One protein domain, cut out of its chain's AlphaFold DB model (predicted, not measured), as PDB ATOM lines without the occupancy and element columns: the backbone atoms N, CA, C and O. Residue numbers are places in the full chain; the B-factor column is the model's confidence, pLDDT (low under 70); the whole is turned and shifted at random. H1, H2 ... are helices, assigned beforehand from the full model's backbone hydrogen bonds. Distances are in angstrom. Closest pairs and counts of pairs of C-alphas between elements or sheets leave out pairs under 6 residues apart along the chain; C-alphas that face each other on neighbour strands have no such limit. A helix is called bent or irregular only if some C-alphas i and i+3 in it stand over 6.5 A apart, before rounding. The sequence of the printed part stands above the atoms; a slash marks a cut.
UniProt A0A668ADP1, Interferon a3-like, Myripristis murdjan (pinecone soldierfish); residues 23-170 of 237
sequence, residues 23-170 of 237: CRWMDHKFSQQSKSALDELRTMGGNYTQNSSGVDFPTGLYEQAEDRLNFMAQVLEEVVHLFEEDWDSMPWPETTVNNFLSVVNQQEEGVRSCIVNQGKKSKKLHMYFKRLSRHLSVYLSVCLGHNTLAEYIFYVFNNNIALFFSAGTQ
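AT A GLANCE: This is residues 23 to 170 of the 237 residues of the protein "Interferon a3-like" of Myripristis murdjan (pinecone soldierfish) (UniProt A0A668ADP1). Five long helices run lengthwise in an elongated bundle, with H5, H3 and H4 making one layer and H6 and H1 a second layer beside it. Residues 46 to 58 cross the outside of H6 and lead to the small helix H2 at the bundle's side. The printed part has 148 residues with six named helices, H1 to H6, and no named strand: all helix. It is compact, with a radius of gyration of the C-alphas of 15.2 A and spans of 49 by 28 by 27 A.

IN THESE COORDINATES: H1, residues 24 to 45, begins at C-alpha 24 (97.935, 102.415, 106.523) and is 31.6 A long; it is irregular, with C-alphas 28 and 31 7.1 A apart. H2 is residues 59 to 63, H3 68 to 84 (24.4 A), H4 94 to 113 (28.4 A) and H5 123 to 142 (28.6 A). H6, residues 147 to 168, 31.3 A, has a kink of 29 degrees near residue 161 and ends at C-alpha 168 (98.546, 103.478, 121.895).

HOW THE PARTS SIT: H1 touches H4, closest C-alphas Glu 40 and Phe 100 at 5.6 A, and H6, Ser 34 and Phe 165 at 5.1 A. H3 and H4 form a helical hairpin at a shallow tilt of 22 degrees, closest C-alphas Ala 73 and Glu 108 at 5.4 A. H3 touches H5 with residues 75 to 82 alone, the same way at 23 degrees. H5 and H6, a helical hairpin, only just touch, with 3 pairs of C-alphas within 8 A. H2 is near H6. H1 and H3 are apart. Every O i to N i+4 pair is within hydrogen-bond range in H2, H3, H4 and H5; H1 and H6 each have 15 of 18.

THE WHOLE: The C-alphas of Val 116 and Gly 145, the two farthest apart, are 49.0 A apart. The printed part has no cut; the link H1 to H2 is long. Mean pLDDT of the printed part is 75.8, with residues 46 to 66 and 139 to 160 among those under 70.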
ATOM      1  N   CYS A  23      94.995  99.283 108.274       73.94
ATOM      2  CA  CYS A  23      94.854 100.706 108.065       73.94
ATOM      3  C   CYS A  23      96.235 101.361 107.999       73.94
ATOM      4  O   CYS A  23      96.889 101.570 109.019       73.94
ATOM      5  N   ARG A  24      96.648 101.752 106.788       77.75
ATOM      6  CA  ARG A  24      97.935 102.415 106.523       77.75
ATOM      7  C   ARG A  24      98.163 103.614 107.446       77.75
ATOM      8  O   ARG A  24      99.290 103.899 107.843       77.75
ATOM      9  N   TRP A  25      97.094 104.328 107.788       81.19
ATOM     10  CA  TRP A  25      97.184 105.452 108.706       81.19
ATOM     11  C   TRP A  25      97.561 105.004 110.132       81.19
ATOM     12  O   TRP A  25      98.474 105.586 110.724       81.19
ATOM     13  N   MET A  26      96.964 103.919 110.646       76.06
ATOM     14  CA  MET A  26      97.337 103.338 111.945       76.06
ATOM     15  C   MET A  26      98.807 102.915 111.984       76.06
ATOM     16  O   MET A  26      99.498 103.194 112.963       76.06
ATOM     17  N   ASP A  27      99.310 102.322 110.901       70.00
ATOM     18  CA  ASP A  27     100.685 101.814 110.844       70.00
ATOM     19  C   ASP A  27     101.752 102.918 110.834       70.00
ATOM     20  O   ASP A  27     102.854 102.728 111.357       70.00
ATOM     21  N   HIS A  28     101.450 104.080 110.249       74.50
ATOM     22  CA  HIS A  28     102.458 105.120 110.014       74.50
ATOM     23  C   HIS A  28     102.289 106.382 110.855       74.50
ATOM     24  O   HIS A  28     103.270 107.099 111.058       74.50
ATOM     25  N   LYS A  29     101.072 106.697 111.305       78.19
ATOM     26  CA  LYS A  29     100.763 108.006 111.898       78.19
ATOM     27  C   LYS A  29     100.308 107.927 113.342       78.19
ATOM     28  O   LYS A  29     100.673 108.808 114.114       78.19
ATOM     29  N   PHE A  30      99.624 106.861 113.749       78.69
ATOM     30  CA  PHE A  30      99.064 106.774 115.099       78.69
ATOM     31  C   PHE A  30     100.128 106.869 116.206       78.69
ATOM     32  O   PHE A  30      99.977 107.638 117.154       78.69
ATOM     33  N   SER A  31     101.249 106.149 116.069       75.69
ATOM     34  CA  SER A  31     102.357 106.220 117.038       75.69
ATOM     35  C   SER A  31     103.015 107.603 117.071       75.69
ATOM     36  O   SER A  31     103.398 108.068 118.142       75.69
ATOM     37  N   GLN A  32     103.127 108.270 115.917       83.38
ATOM     38  CA  GLN A  32     103.663 109.628 115.838       83.38
ATOM     39  C   GLN A  32     102.742 110.611 116.571       83.38
ATOM     40  O   GLN A  32     103.220 111.349 117.423       83.38
ATOM     41  N   GLN A  33     101.436 110.568 116.296       83.31
ATOM     42  CA  GLN A  33     100.461 111.450 116.941       83.31
ATOM     43  C   GLN A  33     100.344 111.185 118.442       83.31
ATOM     44  O   GLN A  33     100.317 112.125 119.225       83.31
ATOM     45  N   SER A  34     100.404 109.919 118.866       80.88
ATOM     46  CA  SER A  34     100.416 109.570 120.292       80.88
ATOM     47  C   SER A  34     101.625 110.164 121.023       80.88
ATOM     48  O   SER A  34     101.496 110.592 122.164       80.88
ATOM     49  N   LYS A  35     102.802 110.220 120.380       82.75
ATOM     50  CA  LYS A  35     103.987 110.882 120.953       82.75
ATOM     51  C   LYS A  35     103.795 112.394 121.050       82.75
ATOM     52  O   LYS A  35     104.031 112.940 122.118       82.75
ATOM     53  N   SER A  36     103.309 113.033 119.986       87.50
ATOM     54  CA  SER A  36     103.007 114.469 120.001       87.50
ATOM     55  C   SER A  36     102.001 114.820 121.102       87.50
ATOM     56  O   SER A  36     102.231 115.744 121.871       87.50
ATOM     57  N   ALA A  37     100.930 114.033 121.247       84.00
ATOM     58  CA  ALA A  37      99.931 114.218 122.296       84.00
ATOM     59  C   ALA A  37     100.549 114.103 123.702       84.00
ATOM     60  O   ALA A  37     100.263 114.916 124.577       84.00
ATOM     61  N   LEU A  38     101.435 113.122 123.916       83.25
ATOM     62  CA  LEU A  38     102.162 112.950 125.180       83.25
ATOM     63  C   LEU A  38     103.109 114.114 125.494       83.25
ATOM     64  O   LEU A  38     103.267 114.455 126.671       83.25
ATOM     65  N   ASP A  39     103.735 114.704 124.474       87.88
ATOM     66  CA  ASP A  39     104.628 115.854 124.620       87.88
ATOM     67  C   ASP A  39     103.851 117.130 124.991       87.88
ATOM     68  O   ASP A  39     104.268 117.860 125.895       87.88
ATOM     69  N   GLU A  40     102.678 117.356 124.391       88.62
ATOM     70  CA  GLU A  40     101.789 118.463 124.779       88.62
ATOM     71  C   GLU A  40     101.260 118.276 126.209       88.62
ATOM     72  O   GLU A  40     101.367 119.178 127.042       88.62
ATOM     73  N   LEU A  41     100.795 117.069 126.556       83.25
ATOM     74  CA  LEU A  41     100.395 116.745 127.931       83.25
ATOM     75  C   LEU A  41     101.554 116.977 128.924       83.25
ATOM     76  O   LEU A  41     101.321 117.386 130.063       83.25
ATOM     77  N   ARG A  42     102.814 116.740 128.513       83.06
ATOM     78  CA  ARG A  42     103.986 116.852 129.405       83.06
ATOM     79  C   ARG A  42     104.290 118.318 129.644       83.06
ATOM     80  O   ARG A  42     104.670 118.698 130.748       83.06
ATOM     81  N   THR A  43     104.094 119.131 128.616       84.19
ATOM     82  CA  THR A  43     104.163 120.586 128.716       84.19
ATOM     83  C   THR A  43     103.100 121.116 129.685       84.19
ATOM     84  O   THR A  43     103.392 122.022 130.459       84.19
ATOM     85  N   MET A  44     101.911 120.502 129.720       79.69
ATOM     86  CA  MET A  44     100.816 120.869 130.630       79.69
ATOM     87  C   MET A  44     100.957 120.330 132.066       79.69
ATOM     88  O   MET A  44     100.430 120.947 132.989       79.69
ATOM     89  N   GLY A  45     101.605 119.176 132.277       71.62
ATOM     90  CA  GLY A  45     101.562 118.450 133.560       71.62
ATOM     91  C   GLY A  45     102.879 117.891 134.091       71.62
ATOM     92  O   GLY A  45     102.869 117.174 135.091       71.62
ATOM     93  N   GLY A  46     104.010 118.182 133.446       69.31
ATOM     94  CA  GLY A  46     105.323 117.690 133.856       69.31
ATOM     95  C   GLY A  46     105.531 116.187 133.619       69.31
ATOM     96  O   GLY A  46     104.914 115.568 132.755       69.31
ATOM     97  N   ASN A  47     106.474 115.585 134.353       63.94
ATOM     98  CA  ASN A  47     106.821 114.170 134.184       63.94
ATOM     99  C   ASN A  47     105.798 113.229 134.841       63.94
ATOM    100  O   ASN A  47     105.570 113.273 136.047       63.94
ATOM    101  N   TYR A  48     105.279 112.297 134.046       59.31
ATOM    102  CA  TYR A  48     104.397 111.214 134.483       59.31
ATOM    103  C   TYR A  48     105.145 110.164 135.303       59.31
ATOM    104  O   TYR A  48     106.265 109.778 134.962       59.31
ATOM    105  N   THR A  49     104.506 109.633 136.345       53.34
ATOM    106  CA  THR A  49     104.965 108.409 137.016       53.34
ATOM    107  C   THR A  49     103.855 107.367 136.964       53.34
ATOM    108  O   THR A  49     102.682 107.704 137.035       53.34
ATOM    109  N   GLN A  50     104.224 106.093 136.842       50.25
ATOM    110  CA  GLN A  50     103.307 104.949 136.704       50.25
ATOM    111  C   GLN A  50     102.474 104.629 137.965       50.25
ATOM    112  O   GLN A  50     101.932 103.531 138.079       50.25
ATOM    113  N   ASN A  51     102.388 105.540 138.937       47.53
ATOM    114  CA  ASN A  51     101.644 105.279 140.164       47.53
ATOM    115  C   ASN A  51     100.154 105.545 139.930       47.53
ATOM    116  O   ASN A  51      99.772 106.572 139.377       47.53
ATOM    117  N   SER A  52      99.316 104.602 140.366       48.53
ATOM    118  CA  SER A  52      97.863 104.633 140.196       48.53
ATOM    119  C   SER A  52      97.263 105.901 140.808       48.53
ATOM    120  O   SER A  52      97.250 106.080 142.030       48.53
ATOM    121  N   SER A  53      96.742 106.777 139.957       51.41
ATOM    122  CA  SER A  53      95.748 107.767 140.349       51.41
ATOM    123  C   SER A  53      94.477 107.058 140.816       51.41
ATOM    124  O   SER A  53      94.118 106.039 140.247       51.41
ATOM    125  N   GLY A  54      93.746 107.595 141.798       51.50
ATOM    126  CA  GLY A  54      92.536 106.955 142.358       51.50
ATOM    127  C   GLY A  54      91.378 106.687 141.375       51.50
ATOM    128  O   GLY A  54      90.352 106.141 141.774       51.50
ATOM    129  N   VAL A  55      91.537 107.068 140.107       57.28
ATOM    130  CA  VAL A  55      90.740 106.623 138.965       57.28
ATOM    131  C   VAL A  55      91.705 105.890 138.037       57.28
ATOM    132  O   VAL A  55      92.629 106.515 137.519       57.28
ATOM    133  N   ASP A  56      91.516 104.581 137.885       64.81
ATOM    134  CA  ASP A  56      92.304 103.765 136.965       64.81
ATOM    135  C   ASP A  56      91.692 103.821 135.564       64.81
ATOM    136  O   ASP A  56      90.473 103.672 135.396       64.81
ATOM    137  N   PHE A  57      92.545 103.974 134.550       65.88
ATOM    138  CA  PHE A  57      92.131 103.836 133.160       65.88
ATOM    139  C   PHE A  57      91.481 102.457 132.954       65.88
ATOM    140  O   PHE A  57      92.012 101.447 133.430       65.88
ATOM    141  N   PRO A  58      90.341 102.358 132.243       66.56
ATOM    142  CA  PRO A  58      89.613 101.107 132.119       66.56
ATOM    143  C   PRO A  58      90.256 100.189 131.065       66.56
ATOM    144  O   PRO A  58      89.629  99.848 130.063       66.56
ATOM    145  N   THR A  59      91.493  99.743 131.300       66.88
ATOM    146  CA  THR A  59      92.267  98.870 130.397       66.88
ATOM    147  C   THR A  59      91.498  97.600 130.038       66.88
ATOM    148  O   THR A  59      91.473  97.198 128.881       66.88
ATOM    149  N   GLY A  60      90.751  97.032 130.991       67.62
ATOM    150  CA  GLY A  60      89.897  95.871 130.733       67.62
ATOM    151  C   GLY A  60      88.767  96.135 129.728       67.62
ATOM    152  O   GLY A  60      88.365  95.215 129.027       67.62
ATOM    153  N   LEU A  61      88.266  97.376 129.603       67.94
ATOM    154  CA  LEU A  61      87.297  97.722 128.551       67.94
ATOM    155  C   LEU A  61      87.955  97.775 127.174       67.94
ATOM    156  O   LEU A  61      87.303  97.434 126.194       67.94
ATOM    157  N   TYR A  62      89.220  98.192 127.112       65.12
ATOM    158  CA  TYR A  62      89.994  98.214 125.876       65.12
ATOM    159  C   TYR A  62      90.328  96.790 125.403       65.12
ATOM    160  O   TYR A  62      90.097  96.445 124.249       65.12
ATOM    161  N   GLU A  63      90.812  95.932 126.305       67.06
ATOM    162  CA  GLU A  63      91.165  94.539 125.986       67.06
ATOM    163  C   GLU A  63      89.963  93.711 125.514       67.06
ATOM    164  O   GLU A  63      90.111  92.828 124.669       67.06
ATOM    165  N   GLN A  64      88.777  94.013 126.049       63.47
ATOM    166  CA  GLN A  64      87.513  93.340 125.734       63.47
ATOM    167  C   GLN A  64      86.755  93.985 124.567       63.47
ATOM    168  O   GLN A  64      85.681  93.497 124.208       63.47
ATOM    169  N   ALA A  65      87.254  95.088 124.002       63.06
ATOM    170  CA  ALA A  65      86.627  95.716 122.852       63.06
ATOM    171  C   ALA A  65      86.818  94.818 121.623       63.06
ATOM    172  O   ALA A  65      87.943  94.612 121.170       63.06
ATOM    173  N   GLU A  66      85.703  94.291 121.115       62.62
ATOM    174  CA  GLU A  66      85.635  93.556 119.847       62.62
ATOM    175  C   GLU A  66      86.051  94.490 118.703       62.62
ATOM    176  O   GLU A  66      87.027  94.228 118.016       62.62
ATOM    177  N   ASP A  67      85.438  95.675 118.651       75.75
ATOM    178  CA  ASP A  67      85.742  96.723 117.681       75.75
ATOM    179  C   ASP A  67      86.684  97.783 118.278       75.75
ATOM    180  O   ASP A  67      86.277  98.813 118.839       75.75
ATOM    181  N   ARG A  68      87.986  97.494 118.211       76.12
ATOM    182  CA  ARG A  68      89.030  98.331 118.826       76.12
ATOM    183  C   ARG A  68      89.170  99.694 118.159       76.12
ATOM    184  O   ARG A  68      89.501 100.660 118.846       76.12
ATOM    185  N   LEU A  69      88.924  99.795 116.850       79.88
ATOM    186  CA  LEU A  69      89.008 101.064 116.120       79.88
ATOM    187  C   LEU A  69      87.886 102.014 116.546       79.88
ATOM    188  O   LEU A  69      88.174 103.162 116.889       79.88
ATOM    189  N   ASN A  70      86.636 101.540 116.623       83.75
ATOM    190  CA  ASN A  70      85.537 102.357 117.142       83.75
ATOM    191  C   ASN A  70      85.735 102.703 118.624       83.75
ATOM    192  O   ASN A  70      85.433 103.825 119.031       83.75
ATOM    193  N   PHE A  71      86.288 101.787 119.427       84.31
ATOM    194  CA  PHE A  71      86.632 102.094 120.817       84.31
ATOM    195  C   PHE A  71      87.678 103.213 120.910       84.31
ATOM    196  O   PHE A  71      87.481 104.163 121.662       84.31
ATOM    197  N   MET A  72      88.767 103.143 120.136       81.81
ATOM    198  CA  MET A  72      89.803 104.184 120.122       81.81
ATOM    199  C   MET A  72      89.265 105.528 119.634       81.81
ATOM    200  O   MET A  72      89.562 106.543 120.258       81.81
ATOM    201  N   ALA A  73      88.454 105.538 118.573       88.44
ATOM    202  CA  ALA A  73      87.799 106.756 118.103       88.44
ATOM    203  C   ALA A  73      86.922 107.378 119.200       88.44
ATOM    204  O   ALA A  73      87.004 108.578 119.430       88.44
ATOM    205  N   GLN A  74      86.153 106.566 119.934       89.88
ATOM    206  CA  GLN A  74      85.366 107.067 121.059       89.88
ATOM    207  C   GLN A  74      86.251 107.599 122.198       89.88
ATOM    208  O   GLN A  74      85.902 108.602 122.804       89.88
ATOM    209  N   VAL A  75      87.384 106.959 122.517       87.94
ATOM    210  CA  VAL A  75      88.301 107.495 123.543       87.94
ATOM    211  C   VAL A  75      88.815 108.877 123.142       87.94
ATOM    212  O   VAL A  75      88.816 109.776 123.975       87.94
ATOM    213  N   LEU A  76      89.238 109.047 121.886       89.19
ATOM    214  CA  LEU A  76      89.747 110.324 121.378       89.19
ATOM    215  C   LEU A  76      88.661 111.407 121.419       89.19
ATOM    216  O   LEU A  76      88.922 112.499 121.910       89.19
ATOM    217  N   GLU A  77      87.436 111.071 121.009       93.25
ATOM    218  CA  GLU A  77      86.266 111.953 121.111       93.25
ATOM    219  C   GLU A  77      86.004 112.392 122.563       93.25
ATOM    220  O   GLU A  77      85.880 113.578 122.848       93.25
ATOM    221  N   GLU A  78      85.967 111.453 123.515       92.44
ATOM    222  CA  GLU A  78      85.714 111.779 124.926       92.44
ATOM    223  C   GLU A  78      86.863 112.594 125.546       92.44
ATOM    224  O   GLU A  78      86.618 113.415 126.428       92.44
ATOM    225  N   VAL A  79      88.106 112.408 125.082       89.00
ATOM    226  CA  VAL A  79      89.251 113.246 125.477       89.00
ATOM    227  C   VAL A  79      89.083 114.673 124.958       89.00
ATOM    228  O   VAL A  79      89.278 115.600 125.735       89.00
ATOM    229  N   VAL A  80      88.693 114.869 123.696       91.12
ATOM    230  CA  VAL A  80      88.430 116.212 123.143       91.12
ATOM    231  C   VAL A  80      87.357 116.920 123.963       91.12
ATOM    232  O   VAL A  80      87.613 117.990 124.508       91.12
ATOM    233  N   HIS A  81      86.209 116.265 124.153       91.19
ATOM    234  CA  HIS A  81      85.108 116.805 124.951       91.19
ATOM    235  C   HIS A  81      85.545 117.183 126.372       91.19
ATOM    236  O   HIS A  81      85.125 118.210 126.892       91.19
ATOM    237  N   LEU A  82      86.396 116.367 126.999       87.56
ATOM    238  CA  LEU A  82      86.890 116.622 128.348       87.56
ATOM    239  C   LEU A  82      87.785 117.866 128.422       87.56
ATOM    240  O   LEU A  82      87.755 118.556 129.432       87.56
ATOM    241  N   PHE A  83      88.588 118.148 127.396       86.12
ATOM    242  CA  PHE A  83      89.475 119.320 127.358       86.12
ATOM    243  C   PHE A  83      88.781 120.603 126.884       86.12
ATOM    244  O   PHE A  83      89.281 121.685 127.168       86.12
ATOM    245  N   GLU A  84      87.650 120.487 126.188       88.75
ATOM    246  CA  GLU A  84      86.788 121.620 125.819       88.75
ATOM    247  C   GLU A  84      85.880 122.086 126.972       88.75
ATOM    248  O   GLU A  84      85.262 123.149 126.876       88.75
ATOM    249  N   GLU A  85      85.771 121.308 128.056       84.81
ATOM    250  CA  GLU A  85      85.112 121.760 129.284       84.81
ATOM    251  C   GLU A  85      85.829 122.987 129.873       84.81
ATOM    252  O   GLU A  85      87.040 123.161 129.737       84.81
ATOM    253  N   ASP A  86      85.062 123.845 130.547       77.12
ATOM    254  CA  ASP A  86      85.601 125.047 131.170       77.12
ATOM    255  C   ASP A  86      86.408 124.686 132.426       77.12
ATOM    256  O   ASP A  86      85.868 124.291 133.469       77.12
ATOM    257  N   TRP A  87      87.726 124.810 132.295       75.50
ATOM    258  CA  TRP A  87      88.696 124.588 133.352       75.50
ATOM    259  C   TRP A  87      89.408 125.889 133.737       75.50
ATOM    260  O   TRP A  87      90.601 125.843 134.010       75.50
ATOM    261  N   ASP A  88      88.713 127.031 133.795       66.62
ATOM    262  CA  ASP A  88      89.252 128.375 134.109       66.62
ATOM    263  C   ASP A  88      90.274 128.451 135.268       66.62
ATOM    264  O   ASP A  88      91.111 129.352 135.328       66.62
ATOM    265  N   SER A  89      90.232 127.516 136.224       66.75
ATOM    266  CA  SER A  89      91.192 127.455 137.342       66.75
ATOM    267  C   SER A  89      92.468 126.651 137.047       66.75
ATOM    268  O   SER A  89      93.321 126.517 137.927       66.75
ATOM    269  N   MET A  90      92.609 126.091 135.845       69.44
ATOM    270  CA  MET A  90      93.778 125.326 135.425       69.44
ATOM    271  C   MET A  90      94.838 126.249 134.820       69.44
ATOM    272  O   MET A  90      94.575 126.893 133.809       69.44
ATOM    273  N   PRO A  91      96.077 126.273 135.343       72.44
ATOM    274  CA  PRO A  91      97.202 126.988 134.724       72.44
ATOM    275  C   PRO A  91      97.716 126.400 133.392       72.44
ATOM    276  O   PRO A  91      98.897 126.557 133.075       72.44
ATOM    277  N   TRP A  92      96.887 125.720 132.595       81.00
ATOM    278  CA  TRP A  92      97.313 125.269 131.270       81.00
ATOM    279  C   TRP A  92      97.447 126.456 130.316       81.00
ATOM    280  O   TRP A  92      96.504 127.236 130.180       81.00
ATOM    281  N   PRO A  93      98.580 126.595 129.607       84.56
ATOM    282  CA  PRO A  93      98.660 127.559 128.525       84.56
ATOM    283  C   PRO A  93      97.626 127.203 127.454       84.56
ATOM    284  O   PRO A  93      97.656 126.100 126.906       84.56
ATOM    285  N   GLU A  94      96.743 128.145 127.126       86.62
ATOM    286  CA  GLU A  94      95.687 127.965 126.119       86.62
ATOM    287  C   GLU A  94      96.257 127.466 124.780       86.62
ATOM    288  O   GLU A  94      95.703 126.583 124.131       86.62
ATOM    289  N   THR A  95      97.434 127.964 124.394       89.62
ATOM    290  CA  THR A  95      98.146 127.529 123.185       89.62
ATOM    291  C   THR A  95      98.530 126.048 123.217       89.62
ATOM    292  O   THR A  95      98.405 125.368 122.202       89.62
ATOM    293  N   THR A  96      98.960 125.527 124.367       88.88
ATOM    294  CA  THR A  96      99.314 124.112 124.550       88.88
ATOM    295  C   THR A  96      98.067 123.225 124.541       88.88
ATOM    296  O   THR A  96      98.074 122.177 123.897       88.88
ATOM    297  N   VAL A  97      96.969 123.665 125.169       89.25
ATOM    298  CA  VAL A  97      95.672 122.962 125.108       89.25
ATOM    299  C   VAL A  97      95.174 122.880 123.664       89.25
ATOM    300  O   VAL A  97      94.817 121.803 123.191       89.25
ATOM    301  N   ASN A  98      95.228 123.990 122.926       92.06
ATOM    302  CA  ASN A  98      94.809 124.042 121.526       92.06
ATOM    303  C   ASN A  98      95.672 123.147 120.621       92.06
ATOM    304  O   ASN A  98      95.145 122.462 119.742       92.06
ATOM    305  N   ASN A  99      96.989 123.100 120.848       93.81
ATOM    306  CA  ASN A  99      97.879 122.181 120.136       93.81
ATOM    307  C   ASN A  99      97.544 120.718 120.442       93.81
ATOM    308  O   ASN A  99      97.444 119.907 119.519       93.81
ATOM    309  N   PHE A 100      97.322 120.388 121.718       90.75
ATOM    310  CA  PHE A 100      96.902 119.055 122.135       90.75
ATOM    311  C   PHE A 100      95.594 118.645 121.448       90.75
ATOM    312  O   PHE A 100      95.549 117.604 120.794       90.75
ATOM    313  N   LEU A 101      94.559 119.487 121.514       93.44
ATOM    314  CA  LEU A 101      93.270 119.242 120.862       93.44
ATOM    315  C   LEU A 101      93.417 119.062 119.346       93.44
ATOM    316  O   LEU A 101      92.809 118.160 118.775       93.44
ATOM    317  N   SER A 102      94.263 119.858 118.689       94.75
ATOM    318  CA  SER A 102      94.560 119.707 117.257       94.75
ATOM    319  C   SER A 102      95.166 118.336 116.931       94.75
ATOM    320  O   SER A 102      94.720 117.663 116.000       94.75
ATOM    321  N   VAL A 103      96.137 117.876 117.729       91.19
ATOM    322  CA  VAL A 103      96.756 116.549 117.571       91.19
ATOM    323  C   VAL A 103      95.741 115.427 117.798       91.19
ATOM    324  O   VAL A 103      95.680 114.491 116.999       91.19
ATOM    325  N   VAL A 104      94.930 115.515 118.856       88.44
ATOM    326  CA  VAL A 104      93.931 114.488 119.193       88.44
ATOM    327  C   VAL A 104      92.829 114.416 118.137       88.44
ATOM    328  O   VAL A 104      92.481 113.313 117.720       88.44
ATOM    329  N   ASN A 105      92.352 115.553 117.627       92.25
ATOM    330  CA  ASN A 105      91.383 115.599 116.528       92.25
ATOM    331  C   ASN A 105      91.946 114.968 115.246       92.25
ATOM    332  O   ASN A 105      91.306 114.109 114.641       92.25
ATOM    333  N   GLN A 106      93.188 115.292 114.866       91.12
ATOM    334  CA  GLN A 106      93.850 114.631 113.731       91.12
ATOM    335  C   GLN A 106      94.011 113.123 113.950       91.12
ATOM    336  O   GLN A 106      93.953 112.334 113.001       91.12
ATOM    337  N   GLN A 107      94.252 112.709 115.197       86.44
ATOM    338  CA  GLN A 107      94.345 111.302 115.549       86.44
ATOM    339  C   GLN A 107      92.983 110.612 115.417       86.44
ATOM    340  O   GLN A 107      92.916 109.504 114.886       86.44
ATOM    341  N   GLU A 108      91.905 111.268 115.845       90.62
ATOM    342  CA  GLU A 108      90.535 110.772 115.734       90.62
ATOM    343  C   GLU A 108      90.104 110.618 114.274       90.62
ATOM    344  O   GLU A 108      89.658 109.538 113.883       90.62
ATOM    345  N   GLU A 109      90.281 111.654 113.451       90.75
ATOM    346  CA  GLU A 109      89.984 111.624 112.013       90.75
ATOM    347  C   GLU A 109      90.734 110.486 111.313       90.75
ATOM    348  O   GLU A 109      90.170 109.735 110.512       90.75
ATOM    349  N   GLY A 110      92.005 110.316 111.672       85.31
ATOM    350  CA  GLY A 110      92.846 109.240 111.183       85.31
ATOM    351  C   GLY A 110      92.328 107.850 111.539       85.31
ATOM    352  O   GLY A 110      92.208 107.003 110.654       85.31
ATOM    353  N   VAL A 111      91.966 107.616 112.805       84.12
ATOM    354  CA  VAL A 111      91.356 106.347 113.244       84.12
ATOM    355  C   VAL A 111      90.014 106.128 112.549       84.12
ATOM    356  O   VAL A 111      89.764 105.035 112.046       84.12
ATOM    357  N   ARG A 112      89.165 107.160 112.458       88.25
ATOM    358  CA  ARG A 112      87.860 107.084 111.786       88.25
ATOM    359  C   ARG A 112      87.989 106.749 110.303       88.25
ATOM    360  O   ARG A 112      87.149 106.018 109.790       88.25
ATOM    361  N   SER A 113      89.059 107.181 109.633       87.50
ATOM    362  CA  SER A 113      89.324 106.806 108.234       87.50
ATOM    363  C   SER A 113      89.562 105.301 108.033       87.50
ATOM    364  O   SER A 113      89.392 104.791 106.927       87.50
ATOM    365  N   CYS A 114      89.926 104.583 109.099       82.88
ATOM    366  CA  CYS A 114      90.127 103.136 109.105       82.88
ATOM    367  C   CYS A 114      88.839 102.343 109.361       82.88
ATOM    368  O   CYS A 114      88.825 101.125 109.193       82.88
ATOM    369  N   ILE A 115      87.782 103.008 109.832       84.38
ATOM    370  CA  ILE A 115      86.544 102.365 110.256       84.38
ATOM    371  C   ILE A 115      85.653 102.176 109.030       84.38
ATOM    372  O   ILE A 115      85.116 103.133 108.479       84.38
ATOM    373  N   VAL A 116      85.473 100.922 108.616       79.69
ATOM    374  CA  VAL A 116      84.574 100.576 107.503       79.69
ATOM    375  C   VAL A 116      83.115 100.574 107.961       79.69
ATOM    376  O   VAL A 116      82.240 101.067 107.255       79.69
ATOM    377  N   ASN A 117      82.859 100.059 109.166       79.81
ATOM    378  CA  ASN A 117      81.530  99.983 109.759       79.81
ATOM    379  C   ASN A 117      81.503 100.758 111.071       79.81
ATOM    380  O   ASN A 117      82.314 100.511 111.964       79.81
ATOM    381  N   GLN A 118      80.554 101.682 111.204       80.69
ATOM    382  CA  GLN A 118      80.369 102.390 112.465       80.69
ATOM    383  C   GLN A 118      79.840 101.428 113.528       80.69
ATOM    384  O   GLN A 118      78.731 100.895 113.426       80.69
ATOM    385  N   GLY A 119      80.662 101.213 114.547       77.81
ATOM    386  CA  GLY A 119      80.344 100.402 115.704       77.81
ATOM    387  C   GLY A 119      79.472 101.160 116.700       77.81
ATOM    388  O   GLY A 119      79.291 102.380 116.654       77.81
ATOM    389  N   LYS A 120      78.911 100.425 117.658       84.75
ATOM    390  CA  LYS A 120      78.111 101.026 118.725       84.75
ATOM    391  C   LYS A 120      79.025 101.617 119.797       84.75
ATOM    392  O   LYS A 120      79.816 100.895 120.396       84.75
ATOM    393  N   LYS A 121      78.833 102.899 120.125       87.75
ATOM    394  CA  LYS A 121      79.555 103.558 121.226       87.75
ATOM    395  C   LYS A 121      79.347 102.830 122.564       87.75
ATOM    396  O   LYS A 121      78.226 102.468 122.948       87.75
ATOM    397  N   SER A 122      80.433 102.656 123.309       88.38
ATOM    398  CA  SER A 122      80.459 102.072 124.645       88.38
ATOM    399  C   SER A 122      79.886 103.043 125.674       88.38
ATOM    400  O   SER A 122      80.493 104.052 126.032       88.38
ATOM    401  N   LYS A 123      78.723 102.695 126.236       90.94
ATOM    402  CA  LYS A 123      78.126 103.451 127.351       90.94
ATOM    403  C   LYS A 123      79.014 103.447 128.597       90.94
ATOM    404  O   LYS A 123      79.011 104.417 129.345       90.94
ATOM    405  N   LYS A 124      79.754 102.356 128.835       87.62
ATOM    406  CA  LYS A 124      80.654 102.236 129.993       87.62
ATOM    407  C   LYS A 124      81.822 103.214 129.885       87.62
ATOM    408  O   LYS A 124      82.160 103.838 130.883       87.62
ATOM    409  N   LEU A 125      82.380 103.367 128.681       86.94
ATOM    410  CA  LEU A 125      83.459 104.317 128.418       86.94
ATOM    411  C   LEU A 125      82.986 105.760 128.626       86.94
ATOM    412  O   LEU A 125      83.597 106.499 129.388       86.94
ATOM    413  N   HIS A 126      81.829 106.110 128.066       91.62
ATOM    414  CA  HIS A 126      81.230 107.426 128.283       91.62
ATOM    415  C   HIS A 126      80.987 107.723 129.775       91.62
ATOM    416  O   HIS A 126      81.304 108.790 130.294       91.62
ATOM    417  N   MET A 127      80.465 106.744 130.526       89.38
ATOM    418  CA  MET A 127      80.270 106.895 131.972       89.38
ATOM    419  C   MET A 127      81.584 107.067 132.740       89.38
ATOM    420  O   MET A 127      81.573 107.735 133.773       89.38
ATOM    421  N   TYR A 128      82.682 106.464 132.276       85.94
ATOM    422  CA  TYR A 128      84.009 106.655 132.857       85.94
ATOM    423  C   TYR A 128      84.466 108.112 132.701       85.94
ATOM    424  O   TYR A 128      84.736 108.757 133.712       85.94
ATOM    425  N   PHE A 129      84.432 108.667 131.487       85.88
ATOM    426  CA  PHE A 129      84.809 110.066 131.242       85.88
ATOM    427  C   PHE A 129      83.901 111.049 131.987       85.88
ATOM    428  O   PHE A 129      84.377 111.963 132.656       85.88
ATOM    429  N   LYS A 130      82.596 110.771 132.039       90.25
ATOM    430  CA  LYS A 130      81.650 111.562 132.837       90.25
ATOM    431  C   LYS A 130      81.919 111.508 134.348       90.25
ATOM    432  O   LYS A 130      81.502 112.407 135.082       90.25
ATOM    433  N   ARG A 131      82.506 110.424 134.864       85.00
ATOM    434  CA  ARG A 131      82.947 110.347 136.270       85.00
ATOM    435  C   ARG A 131      84.245 111.118 136.457       85.00
ATOM    436  O   ARG A 131      84.349 111.834 137.444       85.00
ATOM    437  N   LEU A 132      85.176 110.996 135.514       82.00
ATOM    438  CA  LEU A 132      86.439 111.722 135.520       82.00
ATOM    439  C   LEU A 132      86.202 113.240 135.556       82.00
ATOM    440  O   LEU A 132      86.635 113.870 136.514       82.00
ATOM    441  N   SER A 133      85.418 113.794 134.625       84.94
ATOM    442  CA  SER A 133      85.020 115.216 134.616       84.94
ATOM    443  C   SER A 133      84.420 115.657 135.960       84.94
ATOM    444  O   SER A 133      84.878 116.617 136.580       84.94
ATOM    445  N   ARG A 134      83.464 114.889 136.503       84.00
ATOM    446  CA  ARG A 134      82.866 115.185 137.818       84.00
ATOM    447  C   ARG A 134      83.881 115.187 138.953       84.00
ATOM    448  O   ARG A 134      83.793 116.042 139.828       84.00
ATOM    449  N   HIS A 135      84.817 114.241 138.961       76.12
ATOM    450  CA  HIS A 135      85.893 114.238 139.943       76.12
ATOM    451  C   HIS A 135      86.718 115.519 139.824       76.12
ATOM    452  O   HIS A 135      86.872 116.212 140.825       76.12
ATOM    453  N   LEU A 136      87.175 115.874 138.622       75.19
ATOM    454  CA  LEU A 136      87.965 117.085 138.385       75.19
ATOM    455  C   LEU A 136      87.227 118.350 138.832       75.19
ATOM    456  O   LEU A 136      87.807 119.155 139.549       75.19
ATOM    457  N   SER A 137      85.944 118.486 138.493       77.06
ATOM    458  CA  SER A 137      85.111 119.633 138.881       77.06
ATOM    459  C   SER A 137      84.954 119.765 140.404       77.06
ATOM    460  O   SER A 137      85.111 120.852 140.968       77.06
ATOM    461  N   VAL A 138      84.713 118.652 141.109       73.31
ATOM    462  CA  VAL A 138      84.657 118.645 142.582       73.31
ATOM    463  C   VAL A 138      86.017 119.015 143.175       73.31
ATOM    464  O   VAL A 138      86.079 119.817 144.102       73.31
ATOM    465  N   TYR A 139      87.113 118.480 142.636       67.00
ATOM    466  CA  TYR A 139      88.449 118.823 143.117       67.00
ATOM    467  C   TYR A 139      88.797 120.293 142.854       67.00
ATOM    468  O   TYR A 139      89.290 120.945 143.771       67.00
ATOM    469  N   LEU A 140      88.487 120.841 141.674       67.69
ATOM    470  CA  LEU A 140      88.686 122.261 141.364       67.69
ATOM    471  C   LEU A 140      87.921 123.151 142.346       67.69
ATOM    472  O   LEU A 140      88.527 124.006 142.979       67.69
ATOM    473  N   SER A 141      86.617 122.911 142.522       65.81
ATOM    474  CA  SER A 141      85.759 123.739 143.385       65.81
ATOM    475  C   SER A 141      86.143 123.698 144.867       65.81
ATOM    476  O   SER A 141      86.008 124.705 145.560       65.81
ATOM    477  N   VAL A 142      86.651 122.563 145.361       62.78
ATOM    478  CA  VAL A 142      87.112 122.415 146.752       62.78
ATOM    479  C   VAL A 142      88.521 122.987 146.959       62.78
ATOM    480  O   VAL A 142      88.845 123.412 148.066       62.78
ATOM    481  N   CYS A 143      89.360 123.015 145.917       56.56
ATOM    482  CA  CYS A 143      90.788 123.345 146.027       56.56
ATOM    483  C   CYS A 143      91.170 124.738 145.501       56.56
ATOM    484  O   CYS A 143      92.364 125.010 145.350       56.56
ATOM    485  N   LEU A 144      90.197 125.623 145.250       52.56
ATOM    486  CA  LEU A 144      90.440 127.033 144.925       52.56
ATOM    487  C   LEU A 144      91.280 127.692 146.039       52.56
ATOM    488  O   LEU A 144      90.751 128.105 147.068       52.56
ATOM    489  N   GLY A 145      92.605 127.759 145.850       50.44
ATOM    490  CA  GLY A 145      93.528 128.456 146.755       50.44
ATOM    491  C   GLY A 145      94.903 127.816 147.000       50.44
ATOM    492  O   GLY A 145      95.731 128.459 147.640       50.44
ATOM    493  N   HIS A 146      95.194 126.596 146.526       52.41
ATOM    494  CA  HIS A 146      96.497 125.940 146.758       52.41
ATOM    495  C   HIS A 146      97.174 125.474 145.454       52.41
ATOM    496  O   HIS A 146      96.773 124.477 144.855       52.41
ATOM    497  N   ASN A 147      98.268 126.141 145.063       52.03
ATOM    498  CA  ASN A 147      99.064 125.842 143.855       52.03
ATOM    499  C   ASN A 147      99.563 124.384 143.780       52.03
ATOM    500  O   ASN A 147      99.706 123.829 142.697       52.03
ATOM    501  N   THR A 148      99.779 123.735 144.926       49.38
ATOM    502  CA  THR A 148     100.251 122.343 145.020       49.38
ATOM    503  C   THR A 148      99.177 121.298 144.710       49.38
ATOM    504  O   THR A 148      99.499 120.151 144.408       49.38
ATOM    505  N   LEU A 149      97.893 121.664 144.775       50.91
ATOM    506  CA  LEU A 149      96.778 120.761 144.472       50.91
ATOM    507  C   LEU A 149      96.426 120.759 142.984       50.91
ATOM    508  O   LEU A 149      96.061 119.707 142.463       50.91
ATOM    509  N   ALA A 150      96.626 121.882 142.291       54.72
ATOM    510  CA  ALA A 150      96.549 121.932 140.834       54.72
ATOM    511  C   ALA A 150      97.534 120.923 140.212       54.72
ATOM    512  O   ALA A 150      97.121 120.085 139.418       54.72
ATOM    513  N   GLU A 151      98.789 120.887 140.684       57.62
ATOM    514  CA  GLU A 151      99.809 119.896 140.285       57.62
ATOM    515  C   GLU A 151      99.370 118.436 140.479       57.62
ATOM    516  O   GLU A 151      99.633 117.587 139.627       57.62
ATOM    517  N   TYR A 152      98.650 118.127 141.560       58.56
ATOM    518  CA  TYR A 152      98.133 116.777 141.802       58.56
ATOM    519  C   TYR A 152      96.966 116.414 140.872       58.56
ATOM    520  O   TYR A 152      96.900 115.290 140.366       58.56
ATOM    521  N   ILE A 153      96.058 117.359 140.618       57.97
ATOM    522  CA  ILE A 153      94.950 117.155 139.678       57.97
ATOM    523  C   ILE A 153      95.510 116.985 138.259       57.97
ATOM    524  O   ILE A 153      95.100 116.058 137.560       57.97
ATOM    525  N   PHE A 154      96.523 117.774 137.879       62.69
ATOM    526  CA  PHE A 154      97.272 117.606 136.630       62.69
ATOM    527  C   PHE A 154      97.906 116.237 136.511       62.69
ATOM    528  O   PHE A 154      97.803 115.598 135.468       62.69
ATOM    529  N   TYR A 155      98.529 115.767 137.584       63.09
ATOM    530  CA  TYR A 155      99.127 114.448 137.621       63.09
ATOM    531  C   TYR A 155      98.074 113.354 137.391       63.09
ATOM    532  O   TYR A 155      98.226 112.526 136.497       63.09
ATOM    533  N   VAL A 156      96.972 113.349 138.145       60.44
ATOM    534  CA  VAL A 156      95.925 112.319 138.019       60.44
ATOM    535  C   VAL A 156      95.272 112.332 136.635       60.44
ATOM    536  O   VAL A 156      95.070 111.277 136.028       60.44
ATOM    537  N   PHE A 157      94.965 113.522 136.134       67.31
ATOM    538  CA  PHE A 157      94.323 113.727 134.845       67.31
ATOM    539  C   PHE A 157      95.223 113.307 133.682       67.31
ATOM    540  O   PHE A 157      94.860 112.428 132.895       67.31
ATOM    541  N   ASN A 158      96.435 113.862 133.625       69.12
ATOM    542  CA  ASN A 158      97.350 113.598 132.526       69.12
ATOM    543  C   ASN A 158      97.870 112.160 132.551       69.12
ATOM    544  O   ASN A 158      98.068 111.603 131.482       69.12
ATOM    545  N   ASN A 159      98.023 111.507 133.713       67.56
ATOM    546  CA  ASN A 159      98.423 110.094 133.748       67.56
ATOM    547  C   ASN A 159      97.369 109.168 133.133       67.56
ATOM    548  O   ASN A 159      97.727 108.272 132.372       67.56
ATOM    549  N   ASN A 160      96.077 109.377 133.411       68.19
ATOM    550  CA  ASN A 160      95.014 108.547 132.829       68.19
ATOM    551  C   ASN A 160      94.977 108.650 131.303       68.19
ATOM    552  O   ASN A 160      94.824 107.649 130.603       68.19
ATOM    553  N   ILE A 161      95.148 109.866 130.796       71.56
ATOM    554  CA  ILE A 161      95.130 110.159 129.365       71.56
ATOM    555  C   ILE A 161      96.443 109.693 128.709       71.56
ATOM    556  O   ILE A 161      96.429 109.059 127.653       71.56
ATOM    557  N   ALA A 162      97.584 109.886 129.375       70.81
ATOM    558  CA  ALA A 162      98.886 109.404 128.926       70.81
ATOM    559  C   ALA A 162      98.966 107.872 128.870       70.81
ATOM    560  O   ALA A 162      99.637 107.337 127.985       70.81
ATOM    561  N   LEU A 163      98.282 107.151 129.765       69.38
ATOM    562  CA  LEU A 163      98.197 105.687 129.719       69.38
ATOM    563  C   LEU A 163      97.538 105.201 128.426       69.38
ATOM    564  O   LEU A 163      98.044 104.259 127.815       69.38
ATOM    565  N   PHE A 164      96.478 105.872 127.963       73.06
ATOM    566  CA  PHE A 164      95.862 105.565 126.673       73.06
ATOM    567  C   PHE A 164      96.840 105.775 125.514       73.06
ATOM    568  O   PHE A 164      97.052 104.854 124.725       73.06
ATOM    569  N   PHE A 165      97.494 106.938 125.431       70.38
ATOM    570  CA  PHE A 165      98.459 107.214 124.357       70.38
ATOM    571  C   PHE A 165      99.692 106.303 124.419       70.38
ATOM    572  O   PHE A 165     100.235 105.918 123.384       70.38
ATOM    573  N   SER A 166     100.104 105.888 125.621       68.69
ATOM    574  CA  SER A 166     101.215 104.955 125.827       68.69
ATOM    575  C   SER A 166     100.860 103.537 125.382       68.69
ATOM    576  O   SER A 166     101.621 102.946 124.612       68.69
ATOM    577  N   ALA A 167      99.697 103.011 125.784       64.69
ATOM    578  CA  ALA A 167      99.159 101.749 125.260       64.69
ATOM    579  C   ALA A 167      98.988 101.827 123.732       64.69
ATOM    580  O   ALA A 167      99.365 100.912 123.002       64.69
ATOM    581  N   GLY A 168      98.563 103.004 123.270       58.62
ATOM    582  CA  GLY A 168      98.546 103.478 121.895       58.62
ATOM    583  C   GLY A 168      99.761 103.102 121.050       58.62
ATOM    584  O   GLY A 168      99.654 102.631 119.917       58.62
ATOM    585  N   THR A 169     100.952 103.304 121.603       56.25
ATOM    586  CA  THR A 169     102.205 103.085 120.871       56.25
ATOM    587  C   THR A 169     102.505 101.615 120.564       56.25
ATOM    588  O   THR A 169     103.348 101.343 119.708       56.25
ATOM    589  N   GLN A 170     101.810 100.670 121.207       52.47
ATOM    590  CA  GLN A 170     101.985  99.228 121.002       52.47
ATOM    591  C   GLN A 170     101.121  98.667 119.858       52.47
ATOM    592  O   GLN A 170     101.267  97.505 119.487       52.47
TER     593      GLN A 170